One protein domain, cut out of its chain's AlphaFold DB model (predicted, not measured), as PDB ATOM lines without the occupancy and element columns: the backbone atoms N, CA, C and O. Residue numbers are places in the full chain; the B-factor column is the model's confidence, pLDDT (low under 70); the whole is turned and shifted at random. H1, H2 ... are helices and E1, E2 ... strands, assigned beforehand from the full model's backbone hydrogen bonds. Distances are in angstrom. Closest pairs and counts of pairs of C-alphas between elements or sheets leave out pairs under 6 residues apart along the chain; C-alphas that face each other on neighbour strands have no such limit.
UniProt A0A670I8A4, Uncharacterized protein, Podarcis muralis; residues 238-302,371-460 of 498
ATOM      1  N   TYR A 238     -32.388 -30.484   7.493       95.50
ATOM      2  CA  TYR A 238     -32.528 -29.053   7.759       95.50
ATOM      3  C   TYR A 238     -32.190 -28.257   6.499       95.50
ATOM      4  O   TYR A 238     -31.208 -28.562   5.814       95.50
ATOM      5  N   ARG A 239     -32.975 -27.223   6.207       96.56
ATOM      6  CA  ARG A 239     -32.757 -26.318   5.076       96.56
ATOM      7  C   ARG A 239     -32.956 -24.873   5.520       96.56
ATOM      8  O   ARG A 239     -33.952 -24.561   6.167       96.56
ATOM      9  N   LEU A 240     -32.026 -24.002   5.136       98.06
ATOM     10  CA  LEU A 240     -32.135 -22.553   5.284       98.06
ATOM     11  C   LEU A 240     -32.133 -21.904   3.900       98.06
ATOM     12  O   LEU A 240     -31.185 -22.049   3.130       98.06
ATOM     13  N   GLU A 241     -33.185 -21.151   3.620       97.94
ATOM     14  CA  GLU A 241     -33.398 -20.378   2.405       97.94
ATOM     15  C   GLU A 241     -33.264 -18.894   2.744       97.94
ATOM     16  O   GLU A 241     -33.867 -18.403   3.699       97.94
ATOM     17  N   THR A 242     -32.446 -18.153   2.004       97.81
ATOM     18  CA  THR A 242     -32.270 -16.706   2.194       97.81
ATOM     19  C   THR A 242     -32.444 -16.007   0.860       97.81
ATOM     20  O   THR A 242     -31.579 -16.058  -0.016       97.81
ATOM     21  N   PHE A 243     -33.602 -15.370   0.709       97.62
ATOM     22  CA  PHE A 243     -33.986 -14.632  -0.478       97.62
ATOM     23  C   PHE A 243     -33.359 -13.237  -0.437       97.62
ATOM     24  O   PHE A 243     -33.704 -12.413   0.416       97.62
ATOM     25  N   THR A 244     -32.410 -12.987  -1.337       96.56
ATOM     26  CA  THR A 244     -31.663 -11.725  -1.416       96.56
ATOM     27  C   THR A 244     -31.942 -10.990  -2.712       96.56
ATOM     28  O   THR A 244     -31.956 -11.606  -3.776       96.56
ATOM     29  N   GLU A 245     -32.033  -9.672  -2.624       95.94
ATOM     30  CA  GLU A 245     -31.959  -8.741  -3.743       95.94
ATOM     31  C   GLU A 245     -30.530  -8.180  -3.865       95.94
ATOM     32  O   GLU A 245     -29.865  -7.902  -2.863       95.94
ATOM     33  N   MET A 246     -30.054  -8.001  -5.094       95.38
ATOM     34  CA  MET A 246     -28.796  -7.337  -5.440       95.38
ATOM     35  C   MET A 246     -29.061  -6.368  -6.596       95.38
ATOM     36  O   MET A 246     -29.845  -6.685  -7.493       95.38
ATOM     37  N   ARG A 247     -28.408  -5.203  -6.593       95.94
ATOM     38  CA  ARG A 247     -28.554  -4.175  -7.634       95.94
ATOM     39  C   ARG A 247     -27.191  -3.704  -8.128       95.94
ATOM     40  O   ARG A 247     -26.371  -3.279  -7.320       95.94
ATOM     41  N   ASP A 248     -26.980  -3.751  -9.440       95.69
ATOM     42  CA  ASP A 248     -25.773  -3.253 -10.113       95.69
ATOM     43  C   ASP A 248     -26.146  -2.393 -11.331       95.69
ATOM     44  O   ASP A 248     -27.235  -2.521 -11.894       95.69
ATOM     45  N   THR A 249     -25.255  -1.492 -11.741       96.62
ATOM     46  CA  THR A 249     -25.505  -0.539 -12.831       96.62
ATOM     47  C   THR A 249     -24.383  -0.523 -13.852       96.62
ATOM     48  O   THR A 249     -23.223  -0.292 -13.507       96.62
ATOM     49  N   HIS A 250     -24.737  -0.657 -15.127       96.94
ATOM     50  CA  HIS A 250     -23.787  -0.632 -16.234       96.94
ATOM     51  C   HIS A 250     -24.239   0.326 -17.348       96.94
ATOM     52  O   HIS A 250     -25.379   0.780 -17.370       96.94
ATOM     53  N   MET A 251     -23.339   0.697 -18.266       97.25
ATOM     54  CA  MET A 251     -23.693   1.580 -19.385       97.25
ATOM     55  C   MET A 251     -24.155   0.789 -20.609       97.25
ATOM     56  O   MET A 251     -23.372   0.045 -21.209       97.25
ATOM     57  N   ALA A 252     -25.393   1.038 -21.026       96.88
ATOM     58  CA  ALA A 252     -25.993   0.514 -22.246       96.88
ATOM     59  C   ALA A 252     -25.971   1.566 -23.377       96.88
ATOM     60  O   ALA A 252     -25.709   2.752 -23.157       96.88
ATOM     61  N   SER A 253     -26.186   1.133 -24.628       96.06
ATOM     62  CA  SER A 253     -26.243   2.047 -25.781       96.06
ATOM     63  C   SER A 253     -27.089   1.506 -26.934       96.06
ATOM     64  O   SER A 253     -26.762   0.447 -27.478       96.06
ATOM     65  N   GLU A 254     -28.075   2.278 -27.382       95.00
ATOM     66  CA  GLU A 254     -28.978   1.946 -28.484       95.00
ATOM     67  C   GLU A 254     -28.937   2.958 -29.653       95.00
ATOM     68  O   GLU A 254     -28.123   3.891 -29.702       95.00
ATOM     69  N   LEU A 255     -29.786   2.734 -30.662       96.38
ATOM     70  CA  LEU A 255     -29.872   3.577 -31.854       96.38
ATOM     71  C   LEU A 255     -30.786   4.780 -31.611       96.38
ATOM     72  O   LEU A 255     -32.002   4.638 -31.630       96.38
ATOM     73  N   TYR A 256     -30.202   5.975 -31.513       95.25
ATOM     74  CA  TYR A 256     -30.972   7.217 -31.542       95.25
ATOM     75  C   TYR A 256     -31.615   7.424 -32.925       95.25
ATOM     76  O   TYR A 256     -30.902   7.591 -33.923       95.25
ATOM     77  N   ASP A 257     -32.947   7.409 -32.988       89.44
ATOM     78  CA  ASP A 257     -33.751   7.666 -34.192       89.44
ATOM     79  C   ASP A 257     -34.272   9.114 -34.284       89.44
ATOM     80  O   ASP A 257     -34.509   9.604 -35.391       89.44
ATOM     81  N   GLY A 258     -34.329   9.821 -33.152       87.31
ATOM     82  CA  GLY A 258     -34.586  11.258 -33.054       87.31
ATOM     83  C   GLY A 258     -35.870  11.570 -32.289       87.31
ATOM     84  O   GLY A 258     -36.965  11.299 -32.776       87.31
ATOM     85  N   GLY A 259     -35.753  12.204 -31.119       91.00
ATOM     86  CA  GLY A 259     -36.909  12.496 -30.274       91.00
ATOM     87  C   GLY A 259     -36.569  13.280 -29.009       91.00
ATOM     88  O   GLY A 259     -35.569  13.995 -28.947       91.00
ATOM     89  N   PHE A 260     -37.428  13.151 -28.001       93.50
ATOM     90  CA  PHE A 260     -37.130  13.581 -26.637       93.50
ATOM     91  C   PHE A 260     -36.057  12.670 -26.015       93.50
ATOM     92  O   PHE A 260     -35.963  11.497 -26.370       93.50
ATOM     93  N   VAL A 261     -35.254  13.208 -25.095       95.50
ATOM     94  CA  VAL A 261     -34.182  12.476 -24.404       95.50
ATOM     95  C   VAL A 261     -34.314  12.737 -22.910       95.50
ATOM     96  O   VAL A 261     -34.119  13.871 -22.463       95.50
ATOM     97  N   ASP A 262     -34.636  11.691 -22.150       94.94
ATOM     98  CA  ASP A 262     -34.801  11.767 -20.699       94.94
ATOM     99  C   ASP A 262     -33.436  11.830 -19.995       94.94
ATOM    100  O   ASP A 262     -32.867  10.831 -19.561       94.94
ATOM    101  N   SER A 263     -32.872  13.032 -19.978       94.62
ATOM    102  CA  SER A 263     -31.493  13.324 -19.581       94.62
ATOM    103  C   SER A 263     -31.423  14.079 -18.255       94.62
ATOM    104  O   SER A 263     -32.434  14.555 -17.742       94.62
ATOM    105  N   PHE A 264     -30.206  14.309 -17.751       91.56
ATOM    106  CA  PHE A 264     -29.950  15.092 -16.531       91.56
ATOM    107  C   PHE A 264     -30.530  16.530 -16.571       91.56
ATOM    108  O   PHE A 264     -30.659  17.196 -15.549       91.56
ATOM    109  N   ALA A 265     -30.889  17.039 -17.757       91.94
ATOM    110  CA  ALA A 265     -31.577  18.323 -17.918       91.94
ATOM    111  C   ALA A 265     -33.094  18.265 -17.620       91.94
ATOM    112  O   ALA A 265     -33.733  19.313 -17.525       91.94
ATOM    113  N   VAL A 266     -33.667  17.062 -17.504       93.94
ATOM    114  CA  VAL A 266     -35.085  16.790 -17.207       93.94
ATOM    115  C   VAL A 266     -35.282  16.527 -15.711       93.94
ATOM    116  O   VAL A 266     -36.232  17.034 -15.116       93.94
ATOM    117  N   GLY A 267     -34.360  15.782 -15.098       94.00
ATOM    118  CA  GLY A 267     -34.350  15.463 -13.673       94.00
ATOM    119  C   GLY A 267     -32.996  14.907 -13.230       94.00
ATOM    120  O   GLY A 267     -32.089  14.738 -14.041       94.00
ATOM    121  N   ILE A 268     -32.842  14.625 -11.936       95.31
ATOM    122  CA  ILE A 268     -31.636  13.976 -11.398       95.31
ATOM    123  C   ILE A 268     -31.874  12.458 -11.407       95.31
ATOM    124  O   ILE A 268     -32.898  12.034 -10.868       95.31
ATOM    125  N   PRO A 269     -30.970  11.634 -11.972       96.12
ATOM    126  CA  PRO A 269     -31.086  10.181 -11.910       96.12
ATOM    127  C   PRO A 269     -31.180   9.674 -10.459       96.12
ATOM    128  O   PRO A 269     -30.346  10.070  -9.637       96.12
ATOM    129  N   PRO A 270     -32.162   8.816 -10.128       96.38
ATOM    130  CA  PRO A 270     -32.289   8.218  -8.798       96.38
ATOM    131  C   PRO A 270     -31.137   7.244  -8.504       96.38
ATOM    132  O   PRO A 270     -30.513   6.712  -9.429       96.38
ATOM    133  N   LEU A 271     -30.862   6.969  -7.222       94.62
ATOM    134  CA  LEU A 271     -29.900   5.923  -6.859       94.62
ATOM    135  C   LEU A 271     -30.468   4.531  -7.198       94.62
ATOM    136  O   LEU A 271     -31.689   4.362  -7.244       94.62
ATOM    137  N   PRO A 272     -29.617   3.498  -7.372       94.12
ATOM    138  CA  PRO A 272     -30.066   2.152  -7.743       94.12
ATOM    139  C   PRO A 272     -31.161   1.575  -6.839       94.12
ATOM    140  O   PRO A 272     -32.016   0.847  -7.328       94.12
ATOM    141  N   TRP A 273     -31.159   1.914  -5.545       94.00
ATOM    142  CA  TRP A 273     -32.136   1.454  -4.550       94.00
ATOM    143  C   TRP A 273     -33.371   2.362  -4.400       94.00
ATOM    144  O   TRP A 273     -34.377   1.903  -3.868       94.00
ATOM    145  N   ASP A 274     -33.340   3.600  -4.907       95.00
ATOM    146  CA  ASP A 274     -34.497   4.517  -4.884       95.00
ATOM    147  C   ASP A 274     -35.549   4.144  -5.949       95.00
ATOM    148  O   ASP A 274     -36.699   4.580  -5.892       95.00
ATOM    149  N   ILE A 275     -35.157   3.348  -6.950       95.25
ATOM    150  CA  ILE A 275     -36.033   2.907  -8.038       95.25
ATOM    151  C   ILE A 275     -36.973   1.809  -7.521       95.25
ATOM    152  O   ILE A 275     -36.559   0.677  -7.267       95.25
ATOM    153  N   THR A 276     -38.255   2.128  -7.377       94.38
ATOM    154  CA  THR A 276     -39.292   1.157  -7.004       94.38
ATOM    155  C   THR A 276     -39.603   0.208  -8.159       94.38
ATOM    156  O   THR A 276     -39.798   0.659  -9.288       94.38
ATOM    157  N   VAL A 277     -39.701  -1.087  -7.862       94.19
ATOM    158  CA  VAL A 277     -40.053  -2.161  -8.805       94.19
ATOM    159  C   VAL A 277     -40.991  -3.151  -8.117       94.19
ATOM    160  O   VAL A 277     -40.979  -3.237  -6.889       94.19
ATOM    161  N   ASP A 278     -41.781  -3.896  -8.888       91.75
ATOM    162  CA  ASP A 278     -42.612  -4.974  -8.342       91.75
ATOM    163  C   ASP A 278     -41.723  -6.146  -7.883       91.75
ATOM    164  O   ASP A 278     -40.842  -6.597  -8.620       91.75
ATOM    165  N   GLU A 279     -41.935  -6.637  -6.660       85.50
ATOM    166  CA  GLU A 279     -41.159  -7.755  -6.109       85.50
ATOM    167  C   GLU A 279     -41.594  -9.093  -6.752       85.50
ATOM    168  O   GLU A 279     -42.796  -9.364  -6.859       85.50
ATOM    169  N   PRO A 280     -40.652  -9.956  -7.187       93.06
ATOM    170  CA  PRO A 280     -40.982 -11.270  -7.737       93.06
ATOM    171  C   PRO A 280     -41.484 -12.235  -6.645       93.06
ATOM    172  O   PRO A 280     -41.297 -11.978  -5.452       93.06
ATOM    173  N   PRO A 281     -42.071 -13.389  -7.024       94.62
ATOM    174  CA  PRO A 281     -42.424 -14.439  -6.072       94.62
ATOM    175  C   PRO A 281     -41.239 -14.815  -5.174       94.62
ATOM    176  O   PRO A 281     -40.142 -15.096  -5.663       94.62
ATOM    177  N   LEU A 282     -41.470 -14.832  -3.858       95.44
ATOM    178  CA  LEU A 282     -40.443 -15.155  -2.868       95.44
ATOM    179  C   LEU A 282     -39.797 -16.518  -3.160       95.44
ATOM    180  O   LEU A 282     -40.432 -17.430  -3.694       95.44
ATOM    181  N   PHE A 283     -38.519 -16.644  -2.797       95.81
ATOM    182  CA  PHE A 283     -37.728 -17.873  -2.939       95.81
ATOM    183  C   PHE A 283     -37.563 -18.382  -4.390       95.81
ATOM    184  O   PHE A 283     -37.131 -19.516  -4.600       95.81
ATOM    185  N   THR A 284     -37.831 -17.531  -5.391       95.56
ATOM    186  CA  THR A 284     -37.667 -17.831  -6.824       95.56
ATOM    187  C   THR A 284     -36.594 -16.939  -7.454       95.56
ATOM    188  O   THR A 284     -36.722 -15.716  -7.443       95.56
ATOM    189  N   ASP A 285     -35.548 -17.538  -8.030       97.19
ATOM    190  CA  ASP A 285     -34.491 -16.811  -8.751       97.19
ATOM    191  C   ASP A 285     -35.068 -15.997  -9.923       97.19
ATOM    192  O   ASP A 285     -35.814 -16.518 -10.756       97.19
ATOM    193  N   CYS A 286     -34.711 -14.713  -9.997       96.50
ATOM    194  CA  CYS A 286     -35.220 -13.777 -10.998       96.50
ATOM    195  C   CYS A 286     -34.174 -12.704 -11.338       96.50
ATOM    196  O   CYS A 286     -33.373 -12.308 -10.493       96.50
ATOM    197  N   GLU A 287     -34.195 -12.193 -12.567       96.44
ATOM    198  CA  GLU A 287     -33.339 -11.090 -13.007       96.44
ATOM    199  C   GLU A 287     -34.146 -10.131 -13.887       96.44
ATOM    200  O   GLU A 287     -34.889 -10.568 -14.771       96.44
ATOM    201  N   MET A 288     -33.999  -8.827 -13.654       95.75
ATOM    202  CA  MET A 288     -34.648  -7.773 -14.430       95.75
ATOM    203  C   MET A 288     -33.642  -6.681 -14.800       95.75
ATOM    204  O   MET A 288     -32.791  -6.310 -13.994       95.75
ATOM    205  N   HIS A 289     -33.771  -6.141 -16.012       96.44
ATOM    206  CA  HIS A 289     -32.962  -5.034 -16.522       96.44
ATOM    207  C   HIS A 289     -33.885  -3.871 -16.874       96.44
ATOM    208  O   HIS A 289     -34.858  -4.066 -17.606       96.44
ATOM    209  N   ILE A 290     -33.604  -2.683 -16.338       95.81
ATOM    210  CA  ILE A 290     -34.390  -1.467 -16.580       95.81
ATOM    211  C   ILE A 290     -33.482  -0.241 -16.765       95.81
ATOM    212  O   ILE A 290     -32.478  -0.107 -16.062       95.81
ATOM    213  N   PRO A 291     -33.812   0.695 -17.674       96.69
ATOM    214  CA  PRO A 291     -33.074   1.945 -17.798       96.69
ATOM    215  C   PRO A 291     -33.292   2.824 -16.561       96.69
ATOM    216  O   PRO A 291     -34.416   2.974 -16.078       96.69
ATOM    217  N   VAL A 292     -32.224   3.445 -16.063       97.50
ATOM    218  CA  VAL A 292     -32.308   4.411 -14.958       97.50
ATOM    219  C   VAL A 292     -32.939   5.714 -15.480       97.50
ATOM    220  O   VAL A 292     -32.409   6.281 -16.444       97.50
ATOM    221  N   PRO A 293     -34.024   6.229 -14.864       96.62
ATOM    222  CA  PRO A 293     -34.641   7.495 -15.262       96.62
ATOM    223  C   PRO A 293     -33.647   8.661 -15.288       96.62
ATOM    224  O   PRO A 293     -32.693   8.699 -14.510       96.62
ATOM    225  N   HIS A 294     -33.866   9.612 -16.192       96.44
ATOM    226  CA  HIS A 294     -33.033  10.800 -16.410       96.44
ATOM    227  C   HIS A 294     -31.556  10.528 -16.787       96.44
ATOM    228  O   HIS A 294     -30.764  11.466 -16.901       96.44
ATOM    229  N   SER A 295     -31.148   9.267 -16.992       97.12
ATOM    230  CA  SER A 295     -29.750   8.900 -17.278       97.12
ATOM    231  C   SER A 295     -29.361   8.951 -18.762       97.12
ATOM    232  O   SER A 295     -28.205   8.684 -19.092       97.12
ATOM    233  N   TYR A 296     -30.288   9.287 -19.667       97.38
ATOM    234  CA  TYR A 296     -30.033   9.198 -21.102       97.38
ATOM    235  C   TYR A 296     -29.133  10.331 -21.628       97.38
ATOM    236  O   TYR A 296     -29.352  11.512 -21.342       97.38
ATOM    237  N   SER A 297     -28.166   9.992 -22.486       96.81
ATOM    238  CA  SER A 297     -27.313  10.941 -23.214       96.81
ATOM    239  C   SER A 297     -27.245  10.607 -24.710       96.81
ATOM    240  O   SER A 297     -27.195   9.446 -25.112       96.81
ATOM    241  N   VAL A 298     -27.234  11.629 -25.575       96.81
ATOM    242  CA  VAL A 298     -26.958  11.449 -27.013       96.81
ATOM    243  C   VAL A 298     -25.502  11.803 -27.277       96.81
ATOM    244  O   VAL A 298     -25.111  12.969 -27.193       96.81
ATOM    245  N   GLU A 299     -24.704  10.798 -27.623       96.50
ATOM    246  CA  GLU A 299     -23.250  10.926 -27.753       96.50
ATOM    247  C   GLU A 299     -22.724  10.431 -29.104       96.50
ATOM    248  O   GLU A 299     -23.372   9.686 -29.844       96.50
ATOM    249  N   ASP A 300     -21.504  10.850 -29.439       97.44
ATOM    250  CA  ASP A 300     -20.844  10.462 -30.681       97.44
ATOM    251  C   ASP A 300     -20.537   8.968 -30.696       97.44
ATOM    252  O   ASP A 300     -19.798   8.460 -29.856       97.44
ATOM    253  N   CYS A 301     -21.008   8.261 -31.727       97.06
ATOM    254  CA  CYS A 301     -20.725   6.840 -31.868       97.06
ATOM    255  C   CYS A 301     -19.200   6.612 -31.945       97.06
ATOM    256  O   CYS A 301     -18.573   7.016 -32.941       97.06
ATOM    257  N   PRO A 302     -18.580   5.935 -30.955       95.25
ATOM    258  CA  PRO A 302     -17.122   5.910 -30.812       95.25
ATOM    259  C   PRO A 302     -16.429   5.206 -31.989       95.25
ATOM    260  O   PRO A 302     -15.292   5.527 -32.337       95.25
ATOM    261  N   PHE A 371     -27.105   6.636 -25.261       97.19
ATOM    262  CA  PHE A 371     -26.583   5.912 -24.103       97.19
ATOM    263  C   PHE A 371     -27.511   6.124 -22.908       97.19
ATOM    264  O   PHE A 371     -28.210   7.134 -22.843       97.19
ATOM    265  N   HIS A 372     -27.495   5.187 -21.966       97.25
ATOM    266  CA  HIS A 372     -28.122   5.326 -20.652       97.25
ATOM    267  C   HIS A 372     -27.395   4.444 -19.634       97.25
ATOM    268  O   HIS A 372     -26.613   3.558 -19.999       97.25
ATOM    269  N   THR A 373     -27.681   4.666 -18.355       97.94
ATOM    270  CA  THR A 373     -27.388   3.672 -17.322       97.94
ATOM    271  C   THR A 373     -28.503   2.626 -17.337       97.94
ATOM    272  O   THR A 373     -29.688   2.961 -17.384       97.94
ATOM    273  N   GLU A 374     -28.134   1.354 -17.315       97.94
ATOM    274  CA  GLU A 374     -29.036   0.219 -17.151       97.94
ATOM    275  C   GLU A 374     -28.811  -0.382 -15.762       97.94
ATOM    276  O   GLU A 374     -27.676  -0.668 -15.370       97.94
ATOM    277  N   LEU A 375     -29.895  -0.502 -15.001       97.94
ATOM    278  CA  LEU A 375     -29.942  -1.132 -13.690       97.94
ATOM    279  C   LEU A 375     -30.330  -2.599 -13.876       97.94
ATOM    280  O   LEU A 375     -31.430  -2.906 -14.338       97.94
ATOM    281  N   THR A 376     -29.430  -3.487 -13.468       97.75
ATOM    282  CA  THR A 376     -29.691  -4.915 -13.316       97.75
ATOM    283  C   THR A 376     -30.085  -5.182 -11.865       97.75
ATOM    284  O   THR A 376     -29.324  -4.882 -10.942       97.75
ATOM    285  N   ILE A 377     -31.268  -5.756 -11.662       97.31
ATOM    286  CA  ILE A 377     -31.749  -6.232 -10.363       97.31
ATOM    287  C   ILE A 377     -31.781  -7.755 -10.410       97.31
ATOM    288  O   ILE A 377     -32.411  -8.340 -11.293       97.31
ATOM    289  N   THR A 378     -31.103  -8.399  -9.464       97.31
ATOM    290  CA  THR A 378     -31.036  -9.858  -9.363       97.31
ATOM    291  C   THR A 378     -31.589 -10.297  -8.014       97.31
ATOM    292  O   THR A 378     -31.058  -9.921  -6.968       97.31
ATOM    293  N   TRP A 379     -32.620 -11.136  -8.036       97.75
ATOM    294  CA  TRP A 379     -33.145 -11.827  -6.864       97.75
ATOM    295  C   TRP A 379     -32.684 -13.280  -6.874       97.75
ATOM    296  O   TRP A 379     -32.740 -13.943  -7.912       97.75
ATOM    297  N   LYS A 380     -32.227 -13.779  -5.723       96.94
ATOM    298  CA  LYS A 380     -31.752 -15.161  -5.573       96.94
ATOM    299  C   LYS A 380     -32.239 -15.803  -4.296       96.94
ATOM    300  O   LYS A 380     -32.197 -15.181  -3.234       96.94
ATOM    301  N   ASN A 381     -32.627 -17.066  -4.399       97.62
ATOM    302  CA  ASN A 381     -32.842 -17.944  -3.266       97.62
ATOM    303  C   ASN A 381     -31.541 -18.683  -2.930       97.62
ATOM    304  O   ASN A 381     -31.160 -19.658  -3.577       97.62
ATOM    305  N   ASN A 382     -30.839 -18.198  -1.911       97.00
ATOM    306  CA  ASN A 382     -29.598 -18.805  -1.453       97.00
ATOM    307  C   ASN A 382     -29.949 -19.921  -0.465       97.00
ATOM    308  O   ASN A 382     -30.427 -19.642   0.636       97.00
ATOM    309  N   VAL A 383     -29.747 -21.176  -0.873       96.94
ATOM    310  CA  VAL A 383     -30.143 -22.363  -0.104       96.94
ATOM    311  C   VAL A 383     -28.918 -23.072   0.474       96.94
ATOM    312  O   VAL A 383     -28.011 -23.460  -0.266       96.94
ATOM    313  N   LEU A 384     -28.936 -23.312   1.785       96.69
ATOM    314  CA  LEU A 384     -28.087 -24.298   2.455       96.69
ATOM    315  C   LEU A 384     -28.954 -25.463   2.937       96.69
ATOM    316  O   LEU A 384     -30.029 -25.257   3.495       96.69
ATOM    317  N   GLU A 385     -28.473 -26.688   2.743       94.38
ATOM    318  CA  GLU A 385     -29.136 -27.926   3.165       94.38
ATOM    319  C   GLU A 385     -28.144 -28.796   3.948       94.38
ATOM    320  O   GLU A 385     -26.986 -28.949   3.544       94.38
ATOM    321  N   HIS A 386     -28.596 -29.382   5.057       91.50
ATOM    322  CA  HIS A 386     -27.892 -30.454   5.751       91.50
ATOM    323  C   HIS A 386     -28.822 -31.638   6.006       91.50
ATOM    324  O   HIS A 386     -30.015 -31.472   6.248       91.50
ATOM    325  N   VAL A 387     -28.258 -32.845   5.995       89.38
ATOM    326  CA  VAL A 387     -28.983 -34.091   6.236       89.38
ATOM    327  C   VAL A 387     -28.172 -34.942   7.212       89.38
ATOM    328  O   VAL A 387     -27.057 -35.346   6.888       89.38
ATOM    329  N   ALA A 388     -28.704 -35.170   8.416       78.25
ATOM    330  CA  ALA A 388     -27.953 -35.772   9.520       78.25
ATOM    331  C   ALA A 388     -27.644 -37.263   9.266       78.25
ATOM    332  O   ALA A 388     -28.517 -38.123   9.401       78.25
ATOM    333  N   ASP A 389     -26.400 -37.593   8.898       75.56
ATOM    334  CA  ASP A 389     -26.000 -38.984   8.654       75.56
ATOM    335  C   ASP A 389     -25.887 -39.772   9.968       75.56
ATOM    336  O   ASP A 389     -24.967 -39.586  10.763       75.56
ATOM    337  N   LYS A 390     -26.812 -40.714  10.165       74.44
ATOM    338  CA  LYS A 390     -26.844 -41.636  11.312       74.44
ATOM    339  C   LYS A 390     -25.904 -42.843  11.139       74.44
ATOM    340  O   LYS A 390     -26.117 -43.883  11.759       74.44
ATOM    341  N   ASN A 391     -24.898 -42.742  10.260       76.69
ATOM    342  CA  ASN A 391     -23.948 -43.797   9.877       76.69
ATOM    343  C   ASN A 391     -24.626 -45.118   9.459       76.69
ATOM    344  O   ASN A 391     -24.079 -46.209   9.621       76.69
ATOM    345  N   SER A 392     -25.828 -45.023   8.888       78.31
ATOM    346  CA  SER A 392     -26.726 -46.163   8.637       78.31
ATOM    347  C   SER A 392     -26.233 -47.150   7.570       78.31
ATOM    348  O   SER A 392     -26.821 -48.215   7.388       78.31
ATOM    349  N   GLY A 393     -25.182 -46.798   6.820       83.00
ATOM    350  CA  GLY A 393     -24.746 -47.516   5.621       83.00
ATOM    351  C   GLY A 393     -25.582 -47.204   4.370       83.00
ATOM    352  O   GLY A 393     -25.309 -47.764   3.304       83.00
ATOM    353  N   PHE A 394     -26.575 -46.315   4.473       89.88
ATOM    354  CA  PHE A 394     -27.310 -45.761   3.340       89.88
ATOM    355  C   PHE A 394     -26.509 -44.631   2.655       89.88
ATOM    356  O   PHE A 394     -25.958 -43.777   3.350       89.88
ATOM    357  N   PRO A 395     -26.445 -44.548   1.311       90.50
ATOM    358  CA  PRO A 395     -25.780 -43.432   0.640       90.50
ATOM    359  C   PRO A 395     -26.629 -42.149   0.693       90.50
ATOM    360  O   PRO A 395     -27.500 -41.936  -0.148       90.50
ATOM    361  N   VAL A 396     -26.326 -41.268   1.654       88.31
ATOM    362  CA  VAL A 396     -27.033 -39.997   1.946       88.31
ATOM    363  C   VAL A 396     -27.347 -39.144   0.705       88.31
ATOM    364  O   VAL A 396     -28.388 -38.499   0.654       88.31
ATOM    365  N   HIS A 397     -26.515 -39.182  -0.341       88.88
ATOM    366  CA  HIS A 397     -26.754 -38.431  -1.582       88.88
ATOM    367  C   HIS A 397     -28.070 -38.790  -2.301       88.88
ATOM    368  O   HIS A 397     -28.609 -37.950  -3.013       88.88
ATOM    369  N   HIS A 398     -28.632 -39.988  -2.094       90.88
ATOM    370  CA  HIS A 398     -29.951 -40.335  -2.637       90.88
ATOM    371  C   HIS A 398     -31.104 -39.534  -1.998       90.88
ATOM    372  O   HIS A 398     -32.176 -39.442  -2.594       90.88
ATOM    373  N   LEU A 399     -30.898 -38.914  -0.828       90.25
ATOM    374  CA  LEU A 399     -31.915 -38.098  -0.148       90.25
ATOM    375  C   LEU A 399     -32.188 -36.769  -0.880       90.25
ATOM    376  O   LEU A 399     -33.256 -36.182  -0.724       90.25
ATOM    377  N   GLN A 400     -31.277 -36.346  -1.764       89.94
ATOM    378  CA  GLN A 400     -31.493 -35.232  -2.696       89.94
ATOM    379  C   GLN A 400     -32.549 -35.546  -3.769       89.94
ATOM    380  O   GLN A 400     -33.034 -34.641  -4.439       89.94
ATOM    381  N   GLU A 401     -32.906 -36.822  -3.964       91.31
ATOM    382  CA  GLU A 401     -33.888 -37.225  -4.968       91.31
ATOM    383  C   GLU A 401     -35.323 -37.408  -4.427       91.31
ATOM    384  O   GLU A 401     -36.160 -37.959  -5.153       91.31
ATOM    385  N   VAL A 402     -35.588 -37.073  -3.160       94.50
ATOM    386  CA  VAL A 402     -36.842 -37.387  -2.444       94.50
ATOM    387  C   VAL A 402     -37.298 -36.249  -1.536       94.50
ATOM    388  O   VAL A 402     -36.490 -35.418  -1.116       94.50
ATOM    389  N   THR A 403     -38.581 -36.251  -1.183       94.19
ATOM    390  CA  THR A 403     -39.174 -35.370  -0.165       94.19
ATOM    391  C   THR A 403     -39.346 -36.090   1.177       94.19
ATOM    392  O   THR A 403     -39.500 -37.315   1.228       94.19
ATOM    393  N   GLY A 404     -39.306 -35.332   2.274       92.19
ATOM    394  CA  GLY A 404     -39.722 -35.776   3.602       92.19
ATOM    395  C   GLY A 404     -41.045 -35.144   4.037       92.19
ATOM    396  O   GLY A 404     -41.676 -34.387   3.297       92.19
ATOM    397  N   LYS A 405     -41.482 -35.458   5.255       91.31
ATOM    398  CA  LYS A 405     -42.586 -34.768   5.926       91.31
ATOM    399  C   LYS A 405     -42.048 -33.463   6.522       91.31
ATOM    400  O   LYS A 405     -41.202 -33.525   7.411       91.31
ATOM    401  N   GLU A 406     -42.528 -32.301   6.079       93.06
ATOM    402  CA  GLU A 406     -42.234 -31.024   6.750       93.06
ATOM    403  C   GLU A 406     -42.808 -31.074   8.183       93.06
ATOM    404  O   GLU A 406     -43.978 -31.414   8.380       93.06
ATOM    405  N   ILE A 407     -41.965 -30.815   9.186       92.06
ATOM    406  CA  ILE A 407     -42.332 -30.827  10.618       92.06
ATOM    407  C   ILE A 407     -42.049 -29.491  11.315       92.06
ATOM    408  O   ILE A 407     -42.652 -29.204  12.345       92.06
ATOM    409  N   VAL A 408     -41.174 -28.665  10.735       93.06
ATOM    410  CA  VAL A 408     -40.962 -27.262  11.104       93.06
ATOM    411  C   VAL A 408     -40.881 -26.452   9.816       93.06
ATOM    412  O   VAL A 408     -40.157 -26.837   8.898       93.06
ATOM    413  N   SER A 409     -41.587 -25.326   9.768       95.62
ATOM    414  CA  SER A 409     -41.432 -24.282   8.757       95.62
ATOM    415  C   SER A 409     -41.604 -22.929   9.435       95.62
ATOM    416  O   SER A 409     -42.689 -22.621   9.923       95.62
ATOM    417  N   ASP A 410     -40.545 -22.129   9.437       95.88
ATOM    418  CA  ASP A 410     -40.509 -20.766   9.975       95.88
ATOM    419  C   ASP A 410     -40.071 -19.801   8.863       95.88
ATOM    420  O   ASP A 410     -39.177 -20.122   8.076       95.88
ATOM    421  N   GLU A 411     -40.725 -18.643   8.761       96.69
ATOM    422  CA  GLU A 411     -40.488 -17.646   7.712       96.69
ATOM    423  C   GLU A 411     -40.581 -16.220   8.274       96.69
ATOM    424  O   GLU A 411     -41.641 -15.759   8.702       96.69
ATOM    425  N   GLY A 412     -39.484 -15.470   8.181       95.56
ATOM    426  CA  GLY A 412     -39.369 -14.105   8.695       95.56
ATOM    427  C   GLY A 412     -38.390 -13.275   7.871       95.56
ATOM    428  O   GLY A 412     -37.670 -13.804   7.026       95.56
ATOM    429  N   SER A 413     -38.353 -11.953   8.068       93.06
ATOM    430  CA  SER A 413     -37.361 -11.090   7.393       93.06
ATOM    431  C   SER A 413     -35.927 -11.548   7.695       93.06
ATOM    432  O   SER A 413     -35.073 -11.546   6.814       93.06
ATOM    433  N   LEU A 414     -35.720 -12.010   8.931       94.38
ATOM    434  CA  LEU A 414     -34.671 -12.930   9.357       94.38
ATOM    435  C   LEU A 414     -35.342 -14.046  10.177       94.38
ATOM    436  O   LEU A 414     -36.414 -13.808  10.742       94.38
ATOM    437  N   VAL A 415     -34.723 -15.223  10.259       96.25
ATOM    438  CA  VAL A 415     -35.166 -16.332  11.132       96.25
ATOM    439  C   VAL A 415     -34.214 -16.519  12.317       96.25
ATOM    440  O   VAL A 415     -33.036 -16.158  12.247       96.25
ATOM    441  N   PHE A 416     -34.720 -17.080  13.416       95.44
ATOM    442  CA  PHE A 416     -33.937 -17.353  14.628       95.44
ATOM    443  C   PHE A 416     -33.478 -18.819  14.677       95.44
ATOM    444  O   PHE A 416     -34.163 -19.676  14.123       95.44
ATOM    445  N   PRO A 417     -32.350 -19.150  15.336       96.12
ATOM    446  CA  PRO A 417     -31.933 -20.540  15.491       96.12
ATOM    447  C   PRO A 417     -33.009 -21.403  16.155       96.12
ATOM    448  O   PRO A 417     -33.608 -20.990  17.147       96.12
ATOM    449  N   ILE A 418     -33.221 -22.605  15.621       94.06
ATOM    450  CA  ILE A 418     -34.073 -23.621  16.246       94.06
ATOM    451  C   ILE A 418     -33.421 -24.058  17.568       94.06
ATOM    452  O   ILE A 418     -32.206 -24.260  17.626       94.06
ATOM    453  N   VAL A 419     -34.244 -24.193  18.607       91.81
ATOM    454  CA  VAL A 419     -33.875 -24.610  19.968       91.81
ATOM    455  C   VAL A 419     -34.856 -25.665  20.482       91.81
ATOM    456  O   VAL A 419     -35.961 -25.790  19.947       91.81
ATOM    457  N   ASP A 420     -34.443 -26.406  21.509       87.81
ATOM    458  CA  ASP A 420     -35.198 -27.477  22.169       87.81
ATOM    459  C   ASP A 420     -35.637 -28.597  21.197       87.81
ATOM    460  O   ASP A 420     -36.712 -29.194  21.327       87.81
ATOM    461  N   PHE A 421     -34.799 -28.895  20.194       88.31
ATOM    462  CA  PHE A 421     -35.110 -29.870  19.144       88.31
ATOM    463  C   PHE A 421     -34.601 -31.288  19.495       88.31
ATOM    464  O   PHE A 421     -33.483 -31.428  19.991       88.31
ATOM    465  N   PRO A 422     -35.336 -32.384  19.185       83.25
ATOM    466  CA  PRO A 422     -34.961 -33.746  19.617       83.25
ATOM    467  C   PRO A 422     -33.639 -34.288  19.054       83.25
ATOM    468  O   PRO A 422     -33.135 -35.306  19.522       83.25
ATOM    469  N   GLU A 423     -33.128 -33.666  17.997       83.88
ATOM    470  CA  GLU A 423     -31.893 -34.023  17.306       83.88
ATOM    471  C   GLU A 423     -30.947 -32.812  17.393       83.88
ATOM    472  O   GLU A 423     -31.085 -31.896  16.578       83.88
ATOM    473  N   PRO A 424     -29.991 -32.773  18.345       86.81
ATOM    474  CA  PRO A 424     -29.159 -31.588  18.605       86.81
ATOM    475  C   PRO A 424     -28.397 -31.072  17.378       86.81
ATOM    476  O   PRO A 424     -28.163 -29.874  17.233       86.81
ATOM    477  N   LEU A 425     -28.080 -31.969  16.438       88.50
ATOM    478  CA  LEU A 425     -27.478 -31.623  15.152       88.50
ATOM    479  C   LEU A 425     -28.312 -30.598  14.358       88.50
ATOM    480  O   LEU A 425     -27.742 -29.758  13.670       88.50
ATOM    481  N   VAL A 426     -29.646 -30.628  14.452       91.31
ATOM    482  CA  VAL A 426     -30.526 -29.667  13.759       91.31
ATOM    483  C   VAL A 426     -30.375 -28.258  14.336       91.31
ATOM    484  O   VAL A 426     -30.344 -27.298  13.565       91.31
ATOM    485  N   GLU A 427     -30.211 -28.119  15.654       93.06
ATOM    486  CA  GLU A 427     -29.920 -26.821  16.275       93.06
ATOM    487  C   GLU A 427     -28.552 -26.293  15.841       93.06
ATOM    488  O   GLU A 427     -28.421 -25.121  15.484       93.06
ATOM    489  N   ASP A 428     -27.535 -27.160  15.828       93.62
ATOM    490  CA  ASP A 428     -26.181 -26.796  15.409       93.62
ATOM    491  C   ASP A 428     -26.138 -26.359  13.939       93.62
ATOM    492  O   ASP A 428     -25.521 -25.335  13.629       93.62
ATOM    493  N   TYR A 429     -26.835 -27.057  13.033       94.88
ATOM    494  CA  TYR A 429     -26.937 -26.636  11.630       94.88
ATOM    495  C   TYR A 429     -27.784 -25.373  11.452       94.88
ATOM    496  O   TYR A 429     -27.403 -24.524  10.648       94.88
ATOM    497  N   SER A 430     -28.860 -25.191  12.222       96.44
ATOM    498  CA  SER A 430     -29.643 -23.948  12.216       96.44
ATOM    499  C   SER A 430     -28.791 -22.753  12.648       96.44
ATOM    500  O   SER A 430     -28.628 -21.786  11.897       96.44
ATOM    501  N   ARG A 431     -28.122 -22.863  13.800       96.44
ATOM    502  CA  ARG A 431     -27.213 -21.843  14.343       96.44
ATOM    503  C   ARG A 431     -26.055 -21.538  13.385       96.44
ATOM    504  O   ARG A 431     -25.748 -20.368  13.155       96.44
ATOM    505  N   ALA A 432     -25.442 -22.565  12.790       97.06
ATOM    506  CA  ALA A 432     -24.326 -22.411  11.856       97.06
ATOM    507  C   ALA A 432     -24.743 -21.799  10.508       97.06
ATOM    508  O   ALA A 432     -24.073 -20.884  10.028       97.06
ATOM    509  N   PHE A 433     -25.841 -22.258   9.898       97.50
ATOM    510  CA  PHE A 433     -26.299 -21.747   8.601       97.50
ATOM    511  C   PHE A 433     -26.815 -20.310   8.710       97.50
ATOM    512  O   PHE A 433     -26.493 -19.491   7.848       97.50
ATOM    513  N   ILE A 434     -27.537 -19.964   9.784       96.50
ATOM    514  CA  ILE A 434     -27.986 -18.583  10.027       96.50
ATOM    515  C   ILE A 434     -26.774 -17.660  10.216       96.50
ATOM    516  O   ILE A 434     -26.713 -16.596   9.600       96.50
ATOM    517  N   ALA A 435     -25.761 -18.076  10.987       95.62
ATOM    518  CA  ALA A 435     -24.516 -17.316  11.126       95.62
ATOM    519  C   ALA A 435     -23.764 -17.160   9.787       95.62
ATOM    520  O   ALA A 435     -23.307 -16.061   9.466       95.62
ATOM    521  N   GLN A 436     -23.683 -18.223   8.979       95.75
ATOM    522  CA  GLN A 436     -23.045 -18.200   7.659       95.75
ATOM    523  C   GLN A 436     -23.764 -17.249   6.689       95.75
ATOM    524  O   GLN A 436     -23.109 -16.415   6.061       95.75
ATOM    525  N   HIS A 437     -25.092 -17.331   6.578       95.44
ATOM    526  CA  HIS A 437     -25.874 -16.444   5.713       95.44
ATOM    527  C   HIS A 437     -25.856 -14.989   6.194       95.44
ATOM    528  O   HIS A 437     -25.735 -14.092   5.364       95.44
ATOM    529  N   ASN A 438     -25.878 -14.732   7.505       92.75
ATOM    530  CA  ASN A 438     -25.713 -13.374   8.032       92.75
ATOM    531  C   ASN A 438     -24.326 -12.797   7.705       92.75
ATOM    532  O   ASN A 438     -24.221 -11.641   7.293       92.75
ATOM    533  N   MET A 439     -23.262 -13.598   7.816       92.12
ATOM    534  CA  MET A 439     -21.925 -13.175   7.394       92.12
ATOM    535  C   MET A 439     -21.882 -12.877   5.887       92.12
ATOM    536  O   MET A 439     -21.353 -11.841   5.493       92.12
ATOM    537  N   GLN A 440     -22.465 -13.740   5.051       91.75
ATOM    538  CA  GLN A 440     -22.385 -13.633   3.591       91.75
ATOM    539  C   GLN A 440     -23.285 -12.537   2.987       91.75
ATOM    540  O   GLN A 440     -22.885 -11.887   2.025       91.75
ATOM    541  N   PHE A 441     -24.491 -12.330   3.522       92.06
ATOM    542  CA  PHE A 441     -25.514 -11.480   2.895       92.06
ATOM    543  C   PHE A 441     -25.853 -10.206   3.674       92.06
ATOM    544  O   PHE A 441     -26.443  -9.297   3.094       92.06
ATOM    545  N   THR A 442     -25.459 -10.101   4.947       84.38
ATOM    546  CA  THR A 442     -25.766  -8.928   5.790       84.38
ATOM    547  C   THR A 442     -24.532  -8.056   6.064       84.38
ATOM    548  O   THR A 442     -24.686  -6.876   6.368       84.38
ATOM    549  N   SER A 443     -23.304  -8.586   5.942       74.44
ATOM    550  CA  SER A 443     -22.087  -7.848   6.335       74.44
ATOM    551  C   SER A 443     -21.483  -6.938   5.253       74.44
ATOM    552  O   SER A 443     -20.966  -5.872   5.582       74.44
ATOM    553  N   GLU A 444     -21.558  -7.317   3.971       73.12
ATOM    554  CA  GLU A 444     -20.849  -6.611   2.884       73.12
ATOM    555  C   GLU A 444     -21.665  -5.489   2.211       73.12
ATOM    556  O   GLU A 444     -21.145  -4.766   1.364       73.12
ATOM    557  N   GLY A 445     -22.951  -5.329   2.551       74.44
ATOM    558  CA  GLY A 445     -23.833  -4.275   2.015       74.44
ATOM    559  C   GLY A 445     -24.207  -4.390   0.525       74.44
ATOM    560  O   GLY A 445     -25.059  -3.640   0.055       74.44
ATOM    561  N   LEU A 446     -23.610  -5.333  -0.213       85.88
ATOM    562  CA  LEU A 446     -23.921  -5.649  -1.614       85.88
ATOM    563  C   LEU A 446     -25.321  -6.269  -1.792       85.88
ATOM    564  O   LEU A 446     -25.965  -6.090  -2.828       85.88
ATOM    565  N   HIS A 447     -25.778  -7.003  -0.779       91.50
ATOM    566  CA  HIS A 447     -27.041  -7.728  -0.775       91.50
ATOM    567  C   HIS A 447     -28.028  -7.115   0.216       91.50
ATOM    568  O   HIS A 447     -27.661  -6.675   1.305       91.50
ATOM    569  N   ARG A 448     -29.310  -7.154  -0.148       92.69
ATOM    570  CA  ARG A 448     -30.438  -6.876   0.740       92.69
ATOM    571  C   ARG A 448     -31.187  -8.181   0.974       92.69
ATOM    572  O   ARG A 448     -31.776  -8.727   0.043       92.69
ATOM    573  N   VAL A 449     -31.181  -8.690   2.204       94.88
ATOM    574  CA  VAL A 449     -32.055  -9.811   2.583       94.88
ATOM    575  C   VAL A 449     -33.504  -9.315   2.573       94.88
ATOM    576  O   VAL A 449     -33.823  -8.322   3.226       94.88
ATOM    577  N   LEU A 450     -34.368  -9.985   1.807       94.62
ATOM    578  CA  LEU A 450     -35.808  -9.706   1.753       94.62
ATOM    579  C   LEU A 450     -36.595 -10.654   2.661       94.62
ATOM    580  O   LEU A 450     -37.530 -10.236   3.345       94.62
ATOM    581  N   ARG A 451     -36.225 -11.940   2.655       96.88
ATOM    582  CA  ARG A 451     -36.866 -12.969   3.476       96.88
ATOM    583  C   ARG A 451     -35.926 -14.138   3.745       96.88
ATOM    584  O   ARG A 451     -35.127 -14.503   2.885       96.88
ATOM    585  N   GLN A 452     -36.074 -14.764   4.903       97.81
ATOM    586  CA  GLN A 452     -35.538 -16.086   5.192       97.81
ATOM    587  C   GLN A 452     -36.682 -17.068   5.468       97.81
ATOM    588  O   GLN A 452     -37.674 -16.701   6.098       97.81
ATOM    589  N   LYS A 453     -36.528 -18.313   5.012       97.81
ATOM    590  CA  LYS A 453     -37.338 -19.462   5.440       97.81
ATOM    591  C   LYS A 453     -36.387 -20.531   5.957       97.81
ATOM    592  O   LYS A 453     -35.368 -20.794   5.321       97.81
ATOM    593  N   GLN A 454     -36.719 -21.167   7.069       97.50
ATOM    594  CA  GLN A 454     -36.061 -22.396   7.497       97.50
ATOM    595  C   GLN A 454     -37.069 -23.535   7.603       97.50
ATOM    596  O   GLN A 454     -38.200 -23.331   8.049       97.50
ATOM    597  N   THR A 455     -36.657 -24.734   7.202       96.62
ATOM    598  CA  THR A 455     -37.475 -25.943   7.325       96.62
ATOM    599  C   THR A 455     -36.706 -27.091   7.955       96.62
ATOM    600  O   THR A 455     -35.499 -27.256   7.752       96.62
ATOM    601  N   VAL A 456     -37.439 -27.917   8.701       95.06
ATOM    602  CA  VAL A 456     -37.010 -29.267   9.067       95.06
ATOM    603  C   VAL A 456     -37.977 -30.250   8.422       95.06
ATOM    604  O   VAL A 456     -39.183 -30.214   8.678       95.06
ATOM    605  N   GLU A 457     -37.438 -31.147   7.605       93.44
ATOM    606  CA  GLU A 457     -38.143 -32.304   7.065       93.44
ATOM    607  C   GLU A 457     -37.684 -33.578   7.777       93.44
ATOM    608  O   GLU A 457     -36.487 -33.852   7.873       93.44
ATOM    609  N   LEU A 458     -38.632 -34.408   8.204       92.31
ATOM    610  CA  LEU A 458     -38.375 -35.801   8.551       92.31
ATOM    611  C   LEU A 458     -38.468 -36.636   7.270       92.31
ATOM    612  O   LEU A 458     -39.565 -36.913   6.783       92.31
ATOM    613  N   VAL A 459     -37.328 -37.022   6.701       92.81
ATOM    614  CA  VAL A 459     -37.271 -37.883   5.514       92.81
ATOM    615  C   VAL A 459     -37.439 -39.343   5.953       92.81
ATOM    616  O   VAL A 459     -36.601 -39.841   6.718       92.81
ATOM    617  N   PRO A 460     -38.482 -40.058   5.479       93.06
ATOM    618  CA  PRO A 460     -38.646 -41.474   5.776       93.06
ATOM    619  C   PRO A 460     -37.441 -42.281   5.293       93.06
ATOM    620  O   PRO A 460     -37.012 -42.145   4.144       93.06
TER     621      PRO A 460
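Overview. This is residues 238 to 302 and 371 to 460 of the 498 residues of an uncharacterized protein of Podarcis muralis (UniProt A0A670I8A4). Picture a long rod with two long antiparallel strands, E1 and E4, side by side as its backbone. In one half E6 and E5 widen the sheet beside E1 and the helix H2 packs along one face; in the other half E2 lies beside E4, while the link of residues 255 to 285 turns at the far end and comes back toward the middle, with short E3 also at that end. The sheet, in the order E2, E4, E1, E6, E5, all antiparallel, is curled like part of a barrel, and the loop residues 390 to 395 stick out near the small helix H1 at the other end. The printed part has 155 residues, with two named helices and six named strands in the order E1, E2, E3, E4, H1, E5, H2, E6, and its class is mixed, helices and strands. It is only just loose, close to extended, with a radius of gyration of the C-alphas of 22.2 A and spans of 71 by 28 by 24 A.

Arrangement. Start with E1, residues 238 to 254, an inner strand that bends by 61 degrees at residue 251. Its antiparallel neighbour E4, residues 371 to 387, stands at 165 degrees to it; look for N 238 and O 386, 2.9 A, and N 250 and O 374, 2.9 A, within hydrogen-bond range. Beyond E4 is the edge strand E2, residues 286 to 291, antiparallel at 167 degrees, with N 288 and O 377 at 2.9 A. E2 and E1 are only just apart, their closest C-alphas 8.5 A from each other. E3, residues 297 to 300, pairs with no named strand; its closest C-alpha to E4 is that of Ser 297, 5.2 A from that of Phe 371. On the other side of E1 is E6, residues 447 to 459, antiparallel at 147 degrees, with N 241 and O 453 at 2.8 A; E6 bends by 67 degrees at residue 450. The other edge strand, E5, residues 405 to 412, is antiparallel to E6 at 162 degrees, with N 410 and O 454 at 3.0 A. H2, residues 424 to 442, is on the sheet at a height over the sheet of 8.9 A. It lies over E4 and E1 and runs along the strands, at 9 degrees to E1 on the local plane. The closest C-alphas of H2 and E1 are those of Val 426 and Tyr 238, 6.4 A apart. H1, residues 396 to 401, only grazes the sheet, with its residues 396 to 400, and is apart from H2. In H2 every O i to N i+4 pair is within hydrogen-bond range; in H1 0 of 2 are, while 3 of its 3 O i to N i+3 pairs are.

Along the chain. Find C-alpha 238 at (-32.528, -29.053, 7.759); from there E1 runs 47.8 A to C-alpha 254. E2 then covers 17.3 A and E3 9.9 A. Pick up E4 at C-alpha 371, (-26.583, 5.912, -24.103), and follow it for 50.3 A to C-alpha 387. H1 measures 10.1 A, E5 21.1 A and H2 26.3 A. E6 runs 32.5 A and ends at C-alpha 459, (-37.271, -37.883, 5.514).

Size, cuts and confidence. The two C-alphas farthest apart are those of Gly 258 and Ser 392, at 71.4 A. Residues 303 to 370 are not printed, and C-alphas 302 and 371 are 11.6 A apart across the cut. The links E1 to E2, of 31 residues, and E5 to H2, of 11, are long. Residues 390 to 395 stand free. The mean pLDDT of the printed part is 93.3, and no printed residue is under 70.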